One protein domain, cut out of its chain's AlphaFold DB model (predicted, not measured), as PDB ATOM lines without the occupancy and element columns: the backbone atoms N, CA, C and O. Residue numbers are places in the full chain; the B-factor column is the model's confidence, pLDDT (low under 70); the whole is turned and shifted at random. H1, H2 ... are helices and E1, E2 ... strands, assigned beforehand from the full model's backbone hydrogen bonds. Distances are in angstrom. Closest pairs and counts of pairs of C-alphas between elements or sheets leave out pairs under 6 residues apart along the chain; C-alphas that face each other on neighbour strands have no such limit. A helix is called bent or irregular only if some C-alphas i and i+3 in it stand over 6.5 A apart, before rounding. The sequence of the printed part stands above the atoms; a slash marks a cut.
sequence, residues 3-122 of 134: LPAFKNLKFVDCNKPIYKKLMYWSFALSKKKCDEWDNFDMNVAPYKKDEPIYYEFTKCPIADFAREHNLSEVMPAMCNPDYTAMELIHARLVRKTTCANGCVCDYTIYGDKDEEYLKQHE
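What this domain is: This is residues 3 to 122 of the 134 residues of an uncharacterized protein of Eubacterium sp. CAG:202 (UniProt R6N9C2). A twisted sheet of four strands has the long helix H2 packed along one face, over the half with E1 and E2, and the short helix H5 over E3 on the same face. H1 packs on H5 rather than on the sheet, the helical hairpin of H3 and H4 follows the end of E2, and H6 lies beyond the end of E4. The printed part has 120 residues, with six named helices and four named strands in the order H1 H2 E1 E2 H3 H4 H5 E3 E4 H6. The sheet runs E1 E2 E4 E3, antiparallel throughout, and the class is mixed, helices and strands. The whole is compact, with a radius of gyration of the C-alphas of 14.7 A and spans of 42 by 31 by 29 A.

Where its parts are: H1, residues 3 to 7, begins at C-alpha 3, (18.503, 31.089, 47.999). H2, residues 17 to 37, is 30.3 A long and begins at C-alpha 17, (10.211, 49.451, 36.933). E1 is residues 41 to 44, and E2, residues 53 to 59, is 19.2 A long. H3 is residues 61 to 68. H4, residues 72 to 79, is only just irregular: C-alphas 73 and 76 are 7.0 A apart. H5 is residues 81 to 87 and E3 residues 91 to 94. E4, residues 105 to 111, is 19.5 A long. H6, residues 115 to 120, ends at C-alpha 120, (-2.055, 46.915, 55.035).

How they stand to each other: The sheet is twisted, its C-alphas lying up to 4.1 A off its best plane. E1 and E2 form a hairpin, with N 43 and O 56 at 2.9 A. E2 and E4 pair with N 55 and O 107 at 2.9 A. E3 and E4 form a hairpin, with N 94 and O 108 at 2.8 A. H2 and H5 make two layers with the sheet, helices on one face of it. H2, at a height of 9.0 A over the sheet, lies over E1 and E2 and, with 3 C-alphas, only just over E4; the closest C-alphas of H2 and E1 are those of Lys 31 and Met 42, 5.6 A. It runs along the strands, at 26 degrees to E1 on the local plane. H5, at a height of 6.7 A, lies only just over E3, with 3 of its 7 C-alphas; its closest pair with E3 is the C-alphas of Met 86 and Arg 92, 5.2 A. H1 touches H5, the C-alphas of Phe 6 and Ala 85 being closest at 5.9 A. H3 touches H4 at a shallow tilt of 17 degrees, opposite ways, the C-alphas of Ala 66 and Ser 72 being closest at 5.1 A. H6 only grazes the sheet, with residues 117 to 120. H2 and H5 are apart. In H1, H2, H3, H5 and H6 every O i to N i+4 pair is within hydrogen-bond range; in H4, 2 of 4 are.

The domain as a whole: The two C-alphas farthest apart, those of Ile 18 and Asn 70, are 42.4 A apart. The printed part has no cut and no long link. Mean pLDDT of the printed part is 92.6, and no printed residue is under 70.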
ATOM      1  N   LEU A   3      17.871  29.920  47.376       81.12
ATOM      2  CA  LEU A   3      18.503  31.089  47.999       81.12
ATOM      3  C   LEU A   3      19.933  31.392  47.510       81.12
ATOM      4  O   LEU A   3      20.246  32.573  47.371       81.12
ATOM      5  N   PRO A   4      20.813  30.409  47.212       88.50
ATOM      6  CA  PRO A   4      22.122  30.712  46.634       88.50
ATOM      7  C   PRO A   4      22.047  31.497  45.317       88.50
ATOM      8  O   PRO A   4      22.854  32.397  45.111       88.50
ATOM      9  N   ALA A   5      21.056  31.221  44.462       87.81
ATOM     10  CA  ALA A   5      20.856  31.978  43.228       87.81
ATOM     11  C   ALA A   5      20.425  33.423  43.529       87.81
ATOM     12  O   ALA A   5      21.011  34.359  42.994       87.81
ATOM     13  N   PHE A   6      19.483  33.618  44.458       88.38
ATOM     14  CA  PHE A   6      19.044  34.953  44.886       88.38
ATOM     15  C   PHE A   6      20.161  35.765  45.554       88.38
ATOM     16  O   PHE A   6      20.240  36.975  45.369       88.38
ATOM     17  N   LYS A   7      21.100  35.118  46.259       90.19
ATOM     18  CA  LYS A   7      22.286  35.794  46.816       90.19
ATOM     19  C   LYS A   7      23.189  36.410  45.743       90.19
ATOM     20  O   LYS A   7      23.889  37.374  46.049       90.19
ATOM     21  N   ASN A   8      23.159  35.893  44.515       92.19
ATOM     22  CA  ASN A   8      23.882  36.463  43.377       92.19
ATOM     23  C   ASN A   8      23.098  37.592  42.686       92.19
ATOM     24  O   ASN A   8      23.664  38.313  41.872       92.19
ATOM     25  N   LEU A   9      21.817  37.777  43.025       91.94
ATOM     26  CA  LEU A   9      20.919  38.782  42.447       91.94
ATOM     27  C   LEU A   9      20.786  40.048  43.305       91.94
ATOM     28  O   LEU A   9      19.898  40.848  43.055       91.94
ATOM     29  N   LYS A  10      21.692  40.295  44.259       87.88
ATOM     30  CA  LYS A  10      21.661  41.485  45.139       87.88
ATOM     31  C   LYS A  10      21.692  42.837  44.412       87.88
ATOM     32  O   LYS A  10      21.459  43.867  45.027       87.88
ATOM     33  N   PHE A  11      22.045  42.853  43.127       91.62
ATOM     34  CA  PHE A  11      22.007  44.056  42.291       91.62
ATOM     35  C   PHE A  11      20.601  44.360  41.739       91.62
ATOM     36  O   PHE A  11      20.382  45.438  41.184       91.62
ATOM     37  N   VAL A  12      19.671  43.405  41.828       95.06
ATOM     38  CA  VAL A  12      18.279  43.543  41.392       95.06
ATOM     39  C   VAL A  12      17.522  44.359  42.427       95.06
ATOM     40  O   VAL A  12      17.558  44.044  43.609       95.06
ATOM     41  N   ASP A  13      16.814  45.388  41.963       96.06
ATOM     42  CA  ASP A  13      15.998  46.259  42.810       96.06
ATOM     43  C   ASP A  13      14.556  46.308  42.299       96.06
ATOM     44  O   ASP A  13      14.242  47.051  41.364       96.06
ATOM     45  N   CYS A  14      13.667  45.526  42.908       94.06
ATOM     46  CA  CYS A  14      12.259  45.442  42.523       94.06
ATOM     47  C   CYS A  14      11.464  46.743  42.709       94.06
ATOM     48  O   CYS A  14      10.370  46.851  42.152       94.06
ATOM     49  N   ASN A  15      12.012  47.761  43.383       93.69
ATOM     50  CA  ASN A  15      11.417  49.100  43.392       93.69
ATOM     51  C   ASN A  15      11.562  49.808  42.034       93.69
ATOM     52  O   ASN A  15      10.838  50.760  41.743       93.69
ATOM     53  N   LYS A  16      12.495  49.371  41.176       94.56
ATOM     54  CA  LYS A  16      12.689  49.966  39.850       94.56
ATOM     55  C   LYS A  16      11.805  49.266  38.812       94.56
ATOM     56  O   LYS A  16      11.840  48.036  38.703       94.56
ATOM     57  N   PRO A  17      11.112  50.023  37.936       93.38
ATOM     58  CA  PRO A  17      10.211  49.451  36.933       93.38
ATOM     59  C   PRO A  17      10.858  48.413  36.008       93.38
ATOM     60  O   PRO A  17      10.193  47.472  35.581       93.38
ATOM     61  N   ILE A  18      12.152  48.562  35.699       95.12
ATOM     62  CA  ILE A  18      12.875  47.626  34.830       95.12
ATOM     63  C   ILE A  18      12.969  46.226  35.448       95.12
ATOM     64  O   ILE A  18      12.626  45.248  34.788       95.12
ATOM     65  N   TYR A  19      13.356  46.125  36.721       95.38
ATOM     66  CA  TYR A  19      13.483  44.844  37.415       95.38
ATOM     67  C   TYR A  19      12.114  44.238  37.715       95.38
ATOM     68  O   TYR A  19      11.928  43.043  37.510       95.38
ATOM     69  N   LYS A  20      11.125  45.063  38.081       94.44
ATOM     70  CA  LYS A  20       9.733  44.620  38.247       94.44
ATOM     71  C   LYS A  20       9.182  43.998  36.957       94.44
ATOM     72  O   LYS A  20       8.618  42.907  36.982       94.44
ATOM     73  N   LYS A  21       9.411  44.639  35.804       95.50
ATOM     74  CA  LYS A  21       8.991  44.114  34.496       95.50
ATOM     75  C   LYS A  21       9.720  42.818  34.123       95.50
ATOM     76  O   LYS A  21       9.077  41.897  33.628       95.50
ATOM     77  N   LEU A  22      11.030  42.732  34.375       95.69
ATOM     78  CA  LEU A  22      11.812  41.506  34.155       95.69
ATOM     79  C   LEU A  22      11.319  40.350  35.033       95.69
ATOM     80  O   LEU A  22      11.172  39.228  34.553       95.69
ATOM     81  N   MET A  23      11.008  40.630  36.296       94.44
ATOM     82  CA  MET A  23      10.460  39.649  37.225       94.44
ATOM     83  C   MET A  23       9.089  39.146  36.756       94.44
ATOM     84  O   MET A  23       8.891  37.939  36.648       94.44
ATOM     85  N   TYR A  24       8.181  40.044  36.364       96.31
ATOM     86  CA  TYR A  24       6.906  39.649  35.761       96.31
ATOM     87  C   TYR A  24       7.097  38.773  34.514       96.31
ATOM     88  O   TYR A  24       6.440  37.744  34.373       96.31
ATOM     89  N   TRP A  25       8.031  39.134  33.626       96.44
ATOM     90  CA  TRP A  25       8.355  38.312  32.454       96.44
ATOM     91  C   TRP A  25       8.834  36.913  32.840       96.44
ATOM     92  O   TRP A  25       8.453  35.944  32.185       96.44
ATOM     93  N   SER A  26       9.625  36.795  33.908       94.94
ATOM     94  CA  SER A  26      10.076  35.497  34.406       94.94
ATOM     95  C   SER A  26       8.906  34.630  34.882       94.94
ATOM     96  O   SER A  26       8.846  33.460  34.521       94.94
ATOM     97  N   PHE A  27       7.918  35.206  35.578       95.19
ATOM     98  CA  PHE A  27       6.715  34.484  36.003       95.19
ATOM     99  C   PHE A  27       5.813  34.109  34.832       95.19
ATOM    100  O   PHE A  27       5.334  32.982  34.773       95.19
ATOM    101  N   ALA A  28       5.631  35.004  33.861       95.62
ATOM    102  CA  ALA A  28       4.880  34.695  32.648       95.62
ATOM    103  C   ALA A  28       5.534  33.552  31.847       95.62
ATOM    104  O   ALA A  28       4.836  32.711  31.281       95.62
ATOM    105  N   LEU A  29       6.870  33.490  31.817       95.06
ATOM    106  CA  LEU A  29       7.600  32.376  31.214       95.06
ATOM    107  C   LEU A  29       7.451  31.087  32.034       95.06
ATOM    108  O   LEU A  29       7.258  30.023  31.452       95.06
ATOM    109  N   SER A  30       7.520  31.173  33.364       92.62
ATOM    110  CA  SER A  30       7.293  30.030  34.254       92.62
ATOM    111  C   SER A  30       5.893  29.455  34.092       92.62
ATOM    112  O   SER A  30       5.773  28.239  33.989       92.62
ATOM    113  N   LYS A  31       4.859  30.299  33.964       93.62
ATOM    114  CA  LYS A  31       3.496  29.848  33.666       93.62
ATOM    115  C   LYS A  31       3.453  29.012  32.389       93.62
ATOM    116  O   LYS A  31       2.966  27.894  32.431       93.62
ATOM    117  N   LYS A  32       4.032  29.504  31.288       91.88
ATOM    118  CA  LYS A  32       4.066  28.748  30.022       91.88
ATOM    119  C   LYS A  32       4.708  27.370  30.183       91.88
ATOM    120  O   LYS A  32       4.202  26.396  29.650       91.88
ATOM    121  N   LYS A  33       5.798  27.282  30.950       89.62
ATOM    122  CA  LYS A  33       6.451  25.997  31.246       89.62
ATOM    123  C   LYS A  33       5.589  25.089  32.125       89.62
ATOM    124  O   LYS A  33       5.611  23.879  31.940       89.62
ATOM    125  N   CYS A  34       4.852  25.657  33.077       88.69
ATOM    126  CA  CYS A  34       3.903  24.903  33.895       88.69
ATOM    127  C   CYS A  34       2.778  24.329  33.023       88.69
ATOM    128  O   CYS A  34       2.517  23.134  33.109       88.69
ATOM    129  N   ASP A  35       2.223  25.139  32.115       86.50
ATOM    130  CA  ASP A  35       1.190  24.725  31.158       86.50
ATOM    131  C   ASP A  35       1.687  23.594  30.221       86.50
ATOM    132  O   ASP A  35       0.897  22.776  29.760       86.50
ATOM    133  N   GLU A  36       2.997  23.515  29.945       86.06
ATOM    134  CA  GLU A  36       3.604  22.429  29.158       86.06
ATOM    135  C   GLU A  36       3.818  21.132  29.965       86.06
ATOM    136  O   GLU A  36       3.747  20.044  29.397       86.06
ATOM    137  N   TRP A  37       4.163  21.231  31.255       78.06
ATOM    138  CA  TRP A  37       4.622  20.091  32.068       78.06
ATOM    139  C   TRP A  37       3.532  19.526  33.001       78.06
ATOM    140  O   TRP A  37       3.758  18.478  33.596       78.06
ATOM    141  N   ASP A  38       2.394  20.218  33.160       75.06
ATOM    142  CA  ASP A  38       1.171  19.839  33.917       75.06
ATOM    143  C   ASP A  38       1.368  19.421  35.400       75.06
ATOM    144  O   ASP A  38       0.492  18.876  36.083       75.06
ATOM    145  N   ASN A  39       2.550  19.703  35.948       77.88
ATOM    146  CA  ASN A  39       2.901  19.346  37.325       77.88
ATOM    147  C   ASN A  39       2.469  20.416  38.333       77.88
ATOM    148  O   ASN A  39       2.040  20.083  39.434       77.88
ATOM    149  N   PHE A  40       2.570  21.689  37.953       87.00
ATOM    150  CA  PHE A  40       2.096  22.838  38.720       87.00
ATOM    151  C   PHE A  40       1.012  23.532  37.903       87.00
ATOM    152  O   PHE A  40       1.190  23.706  36.701       87.00
ATOM    153  N   ASP A  41      -0.060  23.973  38.553       92.06
ATOM    154  CA  ASP A  41      -1.040  24.863  37.925       92.06
ATOM    155  C   ASP A  41      -0.802  26.276  38.455       92.06
ATOM    156  O   ASP A  41      -0.878  26.514  39.663       92.06
ATOM    157  N   MET A  42      -0.401  27.171  37.550       94.94
ATOM    158  CA  MET A  42       0.083  28.516  37.854       94.94
ATOM    159  C   MET A  42      -0.742  29.556  37.105       94.94
ATOM    160  O   MET A  42      -0.771  29.571  35.871       94.94
ATOM    161  N   ASN A  43      -1.306  30.515  37.835       95.44
ATOM    162  CA  ASN A  43      -1.974  31.681  37.265       95.44
ATOM    163  C   ASN A  43      -1.162  32.937  37.561       95.44
ATOM    164  O   ASN A  43      -0.701  33.135  38.678       95.44
ATOM    165  N   VAL A  44      -0.987  33.803  36.564       96.75
ATOM    166  CA  VAL A  44      -0.270  35.078  36.710       96.75
ATOM    167  C   VAL A  44      -1.226  36.195  36.319       96.75
ATOM    168  O   VAL A  44      -1.743  36.192  35.199       96.75
ATOM    169  N   ALA A  45      -1.470  37.144  37.223       97.25
ATOM    170  CA  ALA A  45      -2.326  38.285  36.920       97.25
ATOM    171  C   ALA A  45      -1.674  39.205  35.874       97.25
ATOM    172  O   ALA A  45      -0.444  39.293  35.805       97.25
ATOM    173  N   PRO A  46      -2.471  39.939  35.075       96.75
ATOM    174  CA  PRO A  46      -1.938  40.902  34.121       96.75
ATOM    175  C   PRO A  46      -1.023  41.933  34.787       96.75
ATOM    176  O   PRO A  46      -1.373  42.529  35.806       96.75
ATOM    177  N   TYR A  47       0.136  42.188  34.177       95.44
ATOM    178  CA  TYR A  47       1.055  43.209  34.671       95.44
ATOM    179  C   TYR A  47       0.444  44.602  34.624       95.44
ATOM    180  O   TYR A  47      -0.005  45.070  33.574       95.44
ATOM    181  N   LYS A  48       0.565  45.310  35.741       93.88
ATOM    182  CA  LYS A  48       0.241  46.724  35.853       93.88
ATOM    183  C   LYS A  48       1.395  47.439  36.540       93.88
ATOM    184  O   LYS A  48       2.004  46.930  37.477       93.88
ATOM    185  N   LYS A  49       1.741  48.619  36.026       87.44
ATOM    186  CA  LYS A  49       2.957  49.341  36.421       87.44
ATOM    187  C   LYS A  49       2.955  49.698  37.910       87.44
ATOM    188  O   LYS A  49       3.956  49.456  38.588       87.44
ATOM    189  N   ASP A  50       1.826  50.196  38.393       87.75
ATOM    190  CA  ASP A  50       1.685  50.792  39.722       87.75
ATOM    191  C   ASP A  50       0.983  49.854  40.726       87.75
ATOM    192  O   ASP A  50       0.700  50.252  41.844       87.75
ATOM    193  N   GLU A  51       0.747  48.589  40.355       91.50
ATOM    194  CA  GLU A  51       0.163  47.560  41.235       91.50
ATOM    195  C   GLU A  51       1.182  46.445  41.529       91.50
ATOM    196  O   GLU A  51       2.118  46.250  40.742       91.50
ATOM    197  N   PRO A  52       1.051  45.703  42.641       93.94
ATOM    198  CA  PRO A  52       1.908  44.555  42.921       93.94
ATOM    199  C   PRO A  52       1.810  43.475  41.833       93.94
ATOM    200  O   PRO A  52       0.839  43.389  41.082       93.94
ATOM    201  N   ILE A  53       2.836  42.629  41.744       96.38
ATOM    202  CA  ILE A  53       2.788  41.438  40.895       96.38
ATOM    203  C   ILE A  53       2.066  40.346  41.672       96.38
ATOM    204  O   ILE A  53       2.549  39.930  42.721       96.38
ATOM    205  N   TYR A  54       0.949  39.871  41.132       96.94
ATOM    206  CA  TYR A  54       0.219  38.733  41.676       96.94
ATOM    207  C   TYR A  54       0.391  37.503  40.792       96.94
ATOM    208  O   TYR A  54       0.214  37.564  39.570       96.94
ATOM    209  N   TYR A  55       0.696  36.378  41.420       96.75
ATOM    210  CA  TYR A  55       0.503  35.063  40.838       96.75
ATOM    211  C   TYR A  55       0.081  34.080  41.924       96.75
ATOM    212  O   TYR A  55       0.271  34.318  43.114       96.75
ATOM    213  N   GLU A  56      -0.480  32.958  41.511       96.44
ATOM    214  CA  GLU A  56      -0.898  31.903  42.418       96.44
ATOM    215  C   GLU A  56      -0.570  30.533  41.845       96.44
ATOM    216  O   GLU A  56      -0.478  30.359  40.626       96.44
ATOM    217  N   PHE A  57      -0.427  29.565  42.745       95.31
ATOM    218  CA  PHE A  57      -0.527  28.158  42.387       95.31
ATOM    219  C   PHE A  57      -1.813  27.581  42.960       95.31
ATOM    220  O   PHE A  57      -2.046  27.681  44.164       95.31
ATOM    221  N   THR A  58      -2.620  26.956  42.112       94.00
ATOM    222  CA  THR A  58      -3.820  26.184  42.487       94.00
ATOM    223  C   THR A  58      -3.484  24.710  42.714       94.00
ATOM    224  O   THR A  58      -4.190  24.017  43.441       94.00
ATOM    225  N   LYS A  59      -2.368  24.238  42.143       92.25
ATOM    226  CA  LYS A  59      -1.821  22.893  42.345       92.25
ATOM    227  C   LYS A  59      -0.331  22.970  42.647       92.25
ATOM    228  O   LYS A  59       0.438  23.563  41.889       92.25
ATOM    229  N   CYS A  60       0.075  22.339  43.747       92.50
ATOM    230  CA  CYS A  60       1.466  22.244  44.171       92.50
ATOM    231  C   CYS A  60       1.805  20.776  44.474       92.50
ATOM    232  O   CYS A  60       1.424  20.279  45.535       92.50
ATOM    233  N   PRO A  61       2.578  20.093  43.613       92.25
ATOM    234  CA  PRO A  61       2.896  18.678  43.782       92.25
ATOM    235  C   PRO A  61       3.703  18.416  45.058       92.25
ATOM    236  O   PRO A  61       3.641  17.325  45.609       92.25
ATOM    237  N   ILE A  62       4.427  19.418  45.571       92.75
ATOM    238  CA  ILE A  62       5.144  19.315  46.850       92.75
ATOM    239  C   ILE A  62       4.148  19.243  48.015       92.75
ATOM    240  O   ILE A  62       4.332  18.442  48.925       92.75
ATOM    241  N   ALA A  63       3.087  20.056  47.982       93.94
ATOM    242  CA  ALA A  63       2.043  20.023  49.002       93.94
ATOM    243  C   ALA A  63       1.222  18.727  48.922       93.94
ATOM    244  O   ALA A  63       0.881  18.157  49.957       93.94
ATOM    245  N   ASP A  64       0.946  18.245  47.709       93.12
ATOM    246  CA  ASP A  64       0.240  16.978  47.496       93.12
ATOM    247  C   ASP A  64       1.060  15.792  48.006       93.12
ATOM    248  O   ASP A  64       0.553  15.001  48.798       93.12
ATOM    249  N   PHE A  65       2.348  15.741  47.659       94.38
ATOM    250  CA  PHE A  65       3.284  14.745  48.175       94.38
ATOM    251  C   PHE A  65       3.362  14.777  49.706       94.38
ATOM    252  O   PHE A  65       3.268  13.743  50.363       94.38
ATOM    253  N   ALA A  66       3.500  15.967  50.298       95.31
ATOM    254  CA  ALA A  66       3.556  16.099  51.749       95.31
ATOM    255  C   ALA A  66       2.277  15.576  52.418       95.31
ATOM    256  O   ALA A  66       2.351  14.887  53.432       95.31
ATOM    257  N   ARG A  67       1.104  15.830  51.828       93.69
ATOM    258  CA  ARG A  67      -0.174  15.326  52.339       93.69
ATOM    259  C   ARG A  67      -0.292  13.810  52.216       93.69
ATOM    260  O   ARG A  67      -0.707  13.167  53.174       93.69
ATOM    261  N   GLU A  68       0.088  13.245  51.073       95.50
ATOM    262  CA  GLU A  68       0.052  11.799  50.824       95.50
ATOM    263  C   GLU A  68       0.940  11.023  51.805       95.50
ATOM    264  O   GLU A  68       0.586   9.931  52.253       95.50
ATOM    265  N   HIS A  69       2.069  11.613  52.199       96.50
ATOM    266  CA  HIS A  69       3.055  10.973  53.064       96.50
ATOM    267  C   HIS A  69       3.009  11.413  54.534       96.50
ATOM    268  O   HIS A  69       3.869  10.990  55.302       96.50
ATOM    269  N   ASN A  70       2.006  12.194  54.953       95.38
ATOM    270  CA  ASN A  70       1.887  12.738  56.316       95.38
ATOM    271  C   ASN A  70       3.123  13.554  56.753       95.38
ATOM    272  O   ASN A  70       3.651  13.345  57.839       95.38
ATOM    273  N   LEU A  71       3.578  14.453  55.878       95.75
ATOM    274  CA  LEU A  71       4.716  15.364  56.059       95.75
ATOM    275  C   LEU A  71       4.281  16.841  55.980       95.75
ATOM    276  O   LEU A  71       5.067  17.728  55.645       95.75
ATOM    277  N   SER A  72       3.001  17.139  56.202       93.75
ATOM    278  CA  SER A  72       2.467  18.504  56.072       93.75
ATOM    279  C   SER A  72       3.132  19.495  57.037       93.75
ATOM    280  O   SER A  72       3.230  20.681  56.728       93.75
ATOM    281  N   GLU A  73       3.640  19.018  58.172       93.38
ATOM    282  CA  GLU A  73       4.340  19.804  59.187       93.38
ATOM    283  C   GLU A  73       5.655  20.421  58.690       93.38
ATOM    284  O   GLU A  73       6.080  21.449  59.211       93.38
ATOM    285  N   VAL A  74       6.290  19.864  57.647       93.81
ATOM    286  CA  VAL A  74       7.522  20.449  57.082       93.81
ATOM    287  C   VAL A  74       7.247  21.525  56.031       93.81
ATOM    288  O   VAL A  74       8.157  22.254  55.628       93.81
ATOM    289  N   MET A  75       6.001  21.655  55.570       94.62
ATOM    290  CA  MET A  75       5.650  22.571  54.484       94.62
ATOM    291  C   MET A  75       5.939  24.043  54.797       94.62
ATOM    292  O   MET A  75       6.485  24.720  53.919       94.62
ATOM    293  N   PRO A  76       5.665  24.562  56.012       93.62
ATOM    294  CA  PRO A  76       6.069  25.918  56.363       93.62
ATOM    295  C   PRO A  76       7.572  26.140  56.167       93.62
ATOM    296  O   PRO A  76       7.948  27.101  55.499       93.62
ATOM    297  N   ALA A  77       8.432  25.218  56.614       93.62
ATOM    298  CA  ALA A  77       9.883  25.320  56.438       93.62
ATOM    299  C   ALA A  77      10.321  25.302  54.966       93.62
ATOM    300  O   ALA A  77      11.298  25.959  54.598       93.62
ATOM    301  N   MET A  78       9.598  24.582  54.107       93.00
ATOM    302  CA  MET A  78       9.881  24.523  52.670       93.00
ATOM    303  C   MET A  78       9.497  25.819  51.945       93.00
ATOM    304  O   MET A  78      10.215  26.247  51.040       93.00
ATOM    305  N   CYS A  79       8.399  26.458  52.354       93.50
ATOM    306  CA  CYS A  79       7.851  27.650  51.706       93.50
ATOM    307  C   CYS A  79       8.361  28.974  52.304       93.50
ATOM    308  O   CYS A  79       8.425  29.985  51.601       93.50
ATOM    309  N   ASN A  80       8.716  29.029  53.592       95.19
ATOM    310  CA  ASN A  80       9.141  30.273  54.251       95.19
ATOM    311  C   ASN A  80      10.411  30.929  53.664       95.19
ATOM    312  O   ASN A  80      10.466  32.160  53.641       95.19
ATOM    313  N   PRO A  81      11.385  30.180  53.104       94.94
ATOM    314  CA  PRO A  81      12.528  30.766  52.405       94.94
ATOM    315  C   PRO A  81      12.167  31.732  51.267       94.94
ATOM    316  O   PRO A  81      13.003  32.561  50.903       94.94
ATOM    317  N   ASP A  82      10.949  31.664  50.717       94.62
ATOM    318  CA  ASP A  82      10.471  32.598  49.691       94.62
ATOM    319  C   ASP A  82      10.510  34.055  50.173       94.62
ATOM    320  O   ASP A  82      10.880  34.943  49.404       94.62
ATOM    321  N   TYR A  83      10.201  34.306  51.450       95.81
ATOM    322  CA  TYR A  83      10.251  35.653  52.018       95.81
ATOM    323  C   TYR A  83      11.670  36.230  51.949       95.81
ATOM    324  O   TYR A  83      11.882  37.323  51.424       95.81
ATOM    325  N   THR A  84      12.664  35.455  52.392       95.38
ATOM    326  CA  THR A  84      14.079  35.848  52.324       95.38
ATOM    327  C   THR A  84      14.557  36.027  50.886       95.38
ATOM    328  O   THR A  84      15.388  36.888  50.604       95.38
ATOM    329  N   ALA A  85      14.050  35.228  49.949       94.75
ATOM    330  CA  ALA A  85      14.390  35.388  48.545       94.75
ATOM    331  C   ALA A  85      13.895  36.724  47.979       94.75
ATOM    332  O   ALA A  85      14.660  37.397  47.291       94.75
ATOM    333  N   MET A  86      12.675  37.145  48.320       95.69
ATOM    334  CA  MET A  86      12.161  38.453  47.905       95.69
ATOM    335  C   MET A  86      12.977  39.607  48.497       95.69
ATOM    336  O   MET A  86      13.299  40.561  47.792       95.69
ATOM    337  N   GLU A  87      13.410  39.501  49.753       95.38
ATOM    338  CA  GLU A  87      14.249  40.530  50.384       95.38
ATOM    339  C   GLU A  87      15.586  40.737  49.668       95.38
ATOM    340  O   GLU A  87      16.058  41.868  49.548       95.38
ATOM    341  N   LEU A  88      16.184  39.662  49.143       95.75
ATOM    342  CA  LEU A  88      17.462  39.724  48.427       95.75
ATOM    343  C   LEU A  88      17.393  40.513  47.111       95.75
ATOM    344  O   LEU A  88      18.445  40.855  46.574       95.75
ATOM    345  N   ILE A  89      16.190  40.799  46.608       95.56
ATOM    346  CA  ILE A  89      15.945  41.567  45.379       95.56
ATOM    347  C   ILE A  89      15.166  42.869  45.641       95.56
ATOM    348  O   ILE A  89      14.517  43.402  44.738       95.56
ATOM    349  N   HIS A  90      15.214  43.386  46.876       96.19
ATOM    350  CA  HIS A  90      14.478  44.582  47.313       96.19
ATOM    351  C   HIS A  90      12.962  44.483  47.093       96.19
ATOM    352  O   HIS A  90      12.288  45.449  46.722       96.19
ATOM    353  N   ALA A  91      12.425  43.285  47.301       95.62
ATOM    354  CA  ALA A  91      11.005  43.004  47.283       95.62
ATOM    355  C   ALA A  91      10.530  42.488  48.645       95.62
ATOM    356  O   ALA A  91      11.309  42.197  49.561       95.62
ATOM    357  N   ARG A  92       9.215  42.366  48.769       95.75
ATOM    358  CA  ARG A  92       8.529  41.687  49.864       95.75
ATOM    359  C   ARG A  92       7.437  40.791  49.300       95.75
ATOM    360  O   ARG A  92       6.974  40.994  48.178       95.75
ATOM    361  N   LEU A  93       7.075  39.787  50.088       96.44
ATOM    362  CA  LEU A  93       6.036  38.818  49.775       96.44
ATOM    363  C   LEU A  93       4.865  39.030  50.735       96.44
ATOM    364  O   LEU A  93       5.063  38.984  51.946       96.44
ATOM    365  N   VAL A  94       3.662  39.219  50.196       95.50
ATOM    366  CA  VAL A  94       2.416  38.980  50.927       95.50
ATOM    367  C   VAL A  94       1.875  37.625  50.508       95.50
ATOM    368  O   VAL A  94       1.652  37.386  49.317       95.50
ATOM    369  N   ARG A  95       1.677  36.760  51.501       94.31
ATOM    370  CA  ARG A  95       1.118  35.420  51.345       94.31
ATOM    371  C   ARG A  95       0.285  35.064  52.569       94.31
ATOM    372  O   ARG A  95       0.812  35.015  53.684       94.31
ATOM    373  N   LYS A  96      -1.004  34.814  52.364       92.12
ATOM    374  CA  LYS A  96      -1.953  34.421  53.414       92.12
ATOM    375  C   LYS A  96      -2.229  32.921  53.398       92.12
ATOM    376  O   LYS A  96      -2.466  32.329  54.451       92.12
ATOM    377  N   THR A  97      -2.154  32.289  52.233       93.12
ATOM    378  CA  THR A  97      -2.453  30.871  52.035       93.12
ATOM    379  C   THR A  97      -1.392  30.164  51.193       93.12
ATOM    380  O   THR A  97      -0.642  30.731  50.407       93.12
ATOM    381  N   THR A  98      -1.306  28.858  51.379       93.62
ATOM    382  CA  THR A  98      -0.509  27.934  50.574       93.62
ATOM    383  C   THR A  98      -1.369  26.732  50.235       93.62
ATOM    384  O   THR A  98      -2.277  26.402  50.989       93.62
ATOM    385  N   CYS A  99      -1.038  25.990  49.183       94.00
ATOM    386  CA  CYS A  99      -1.641  24.680  48.930       94.00
ATOM    387  C   CYS A  99      -1.415  23.673  50.080       94.00
ATOM    388  O   CYS A  99      -2.016  22.601  50.079       94.00
ATOM    389  N   ALA A 100      -0.531  23.971  51.045       90.88
ATOM    390  CA  ALA A 100      -0.314  23.140  52.227       90.88
ATOM    391  C   ALA A 100      -1.323  23.424  53.353       90.88
ATOM    392  O   ALA A 100      -1.776  22.489  54.005       90.88
ATOM    393  N   ASN A 101      -1.692  24.692  53.572       84.69
ATOM    394  CA  ASN A 101      -2.613  25.122  54.639       84.69
ATOM    395  C   ASN A 101      -3.961  25.671  54.122       84.69
ATOM    396  O   ASN A 101      -4.764  26.165  54.907       84.69
ATOM    397  N   GLY A 102      -4.206  25.598  52.816       84.25
ATOM    398  CA  GLY A 102      -5.390  26.101  52.129       84.25
ATOM    399  C   GLY A 102      -5.446  25.590  50.686       84.25
ATOM    400  O   GLY A 102      -4.800  24.600  50.346       84.25
ATOM    401  N   CYS A 103      -6.223  26.264  49.833       85.00
ATOM    402  CA  CYS A 103      -6.438  25.827  48.448       85.00
ATOM    403  C   CYS A 103      -5.390  26.361  47.462       85.00
ATOM    404  O   CYS A 103      -5.130  25.716  46.451       85.00
ATOM    405  N   VAL A 104      -4.796  27.527  47.735       93.25
ATOM    406  CA  VAL A 104      -3.899  28.216  46.794       93.25
ATOM    407  C   VAL A 104      -2.656  28.745  47.495       93.25
ATOM    408  O   VAL A 104      -2.730  29.195  48.639       93.25
ATOM    409  N   CYS A 105      -1.514  28.714  46.811       94.38
ATOM    410  CA  CYS A 105      -0.355  29.520  47.186       94.38
ATOM    411  C   CYS A 105      -0.493  30.915  46.591       94.38
ATOM    412  O   CYS A 105      -0.226  31.076  45.402       94.38
ATOM    413  N   ASP A 106      -0.879  31.900  47.402       93.94
ATOM    414  CA  ASP A 106      -1.002  33.290  46.968       93.94
ATOM    415  C   ASP A 106       0.359  33.994  47.043       93.94
ATOM    416  O   ASP A 106       0.998  34.082  48.090       93.94
ATOM    417  N   TYR A 107       0.844  34.487  45.906       96.00
ATOM    418  CA  TYR A 107       2.092  35.236  45.837       96.00
ATOM    419  C   TYR A 107       1.809  36.645  45.354       96.00
ATOM    420  O   TYR A 107       1.641  36.894  44.158       96.00
ATOM    421  N   THR A 108       1.830  37.586  46.292       96.50
ATOM    422  CA  THR A 108       1.794  39.007  45.959       96.50
ATOM    423  C   THR A 108       3.144  39.634  46.258       96.50
ATOM    424  O   THR A 108       3.580  39.684  47.407       96.50
ATOM    425  N   ILE A 109       3.830  40.095  45.215       95.69
ATOM    426  CA  ILE A 109       5.187  40.633  45.301       95.69
ATOM    427  C   ILE A 109       5.175  42.121  44.982       95.69
ATOM    428  O   ILE A 109       4.668  42.562  43.946       95.69
ATOM    429  N   TYR A 110       5.807  42.894  45.853       93.38
ATOM    430  CA  TYR A 110       5.897  44.345  45.756       93.38
ATOM    431  C   TYR A 110       7.284  44.827  46.193       93.38
ATOM    432  O   TYR A 110       8.072  44.061  46.750       93.38
ATOM    433  N   GLY A 111       7.610  46.080  45.870       94.44
ATOM    434  CA  GLY A 111       8.887  46.686  46.250       94.44
ATOM    435  C   GLY A 111       8.940  46.972  47.748       94.44
ATOM    436  O   GLY A 111       7.943  47.363  48.348       94.44
ATOM    437  N   ASP A 112      10.103  46.808  48.367       94.38
ATOM    438  CA  ASP A 112      10.255  46.964  49.817       94.38
ATOM    439  C   ASP A 112      10.160  48.404  50.352       94.38
ATOM    440  O   ASP A 112      10.263  48.612  51.561       94.38
ATOM    441  N   LYS A 113       9.928  49.388  49.474       92.94
ATOM    442  CA  LYS A 113       9.708  50.805  49.817       92.94
ATOM    443  C   LYS A 113       8.238  51.235  49.777       92.94
ATOM    444  O   LYS A 113       7.950  52.407  50.004       92.94
ATOM    445  N   ASP A 114       7.314  50.326  49.471       88.00
ATOM    446  CA  ASP A 114       5.876  50.617  49.449       88.00
ATOM    447  C   ASP A 114       5.281  50.565  50.868       88.00
ATOM    448  O   ASP A 114       4.721  49.560  51.310       88.00
ATOM    449  N   GLU A 115       5.480  51.644  51.631       84.44
ATOM    450  CA  GLU A 115       5.074  51.716  53.041       84.44
ATOM    451  C   GLU A 115       3.563  51.597  53.258       84.44
ATOM    452  O   GLU A 115       3.132  51.098  54.300       84.44
ATOM    453  N   GLU A 116       2.752  52.080  52.316       88.12
ATOM    454  CA  GLU A 116       1.296  52.005  52.425       88.12
ATOM    455  C   GLU A 116       0.832  50.554  52.301       88.12
ATOM    456  O   GLU A 116       0.093  50.068  53.159       88.12
ATOM    457  N   TYR A 117       1.344  49.836  51.298       86.56
ATOM    458  CA  TYR A 117       1.033  48.426  51.101       86.56
ATOM    459  C   TYR A 117       1.551  47.555  52.257       86.56
ATOM    460  O   TYR A 117       0.841  46.677  52.748       86.56
ATOM    461  N   LEU A 118       2.754  47.851  52.770       84.81
ATOM    462  CA  LEU A 118       3.338  47.175  53.939       84.81
ATOM    463  C   LEU A 118       2.451  47.258  55.180       84.81
ATOM    464  O   LEU A 118       2.298  46.267  55.892       84.81
ATOM    465  N   LYS A 119       1.867  48.430  55.445       88.81
ATOM    466  CA  LYS A 119       0.993  48.644  56.608       88.81
ATOM    467  C   LYS A 119      -0.313  47.862  56.498       88.81
ATOM    468  O   LYS A 119      -0.840  47.426  57.516       88.81
ATOM    469  N   GLN A 120      -0.827  47.679  55.282       91.19
ATOM    470  CA  GLN A 120      -2.055  46.915  55.035       91.19
ATOM    471  C   GLN A 120      -1.838  45.397  55.125       91.19
ATOM    472  O   GLN A 120      -2.784  44.660  55.401       91.19
ATOM    473  N   HIS A 121      -0.602  44.932  54.925       91.94
ATOM    474  CA  HIS A 121      -0.239  43.516  54.876       91.94
ATOM    475  C   HIS A 121       0.872  43.169  55.868       91.94
ATOM    476  O   HIS A 121       1.877  42.542  55.515       91.94
ATOM    477  N   GLU A 122       0.672  43.598  57.115       91.75
ATOM    478  CA  GLU A 122       1.644  43.456  58.193       91.75
ATOM    479  C   GLU A 122       2.144  42.009  58.311       91.75
ATOM    480  O   GLU A 122       1.367  41.051  58.402       91.75
TER     481      GLU A 122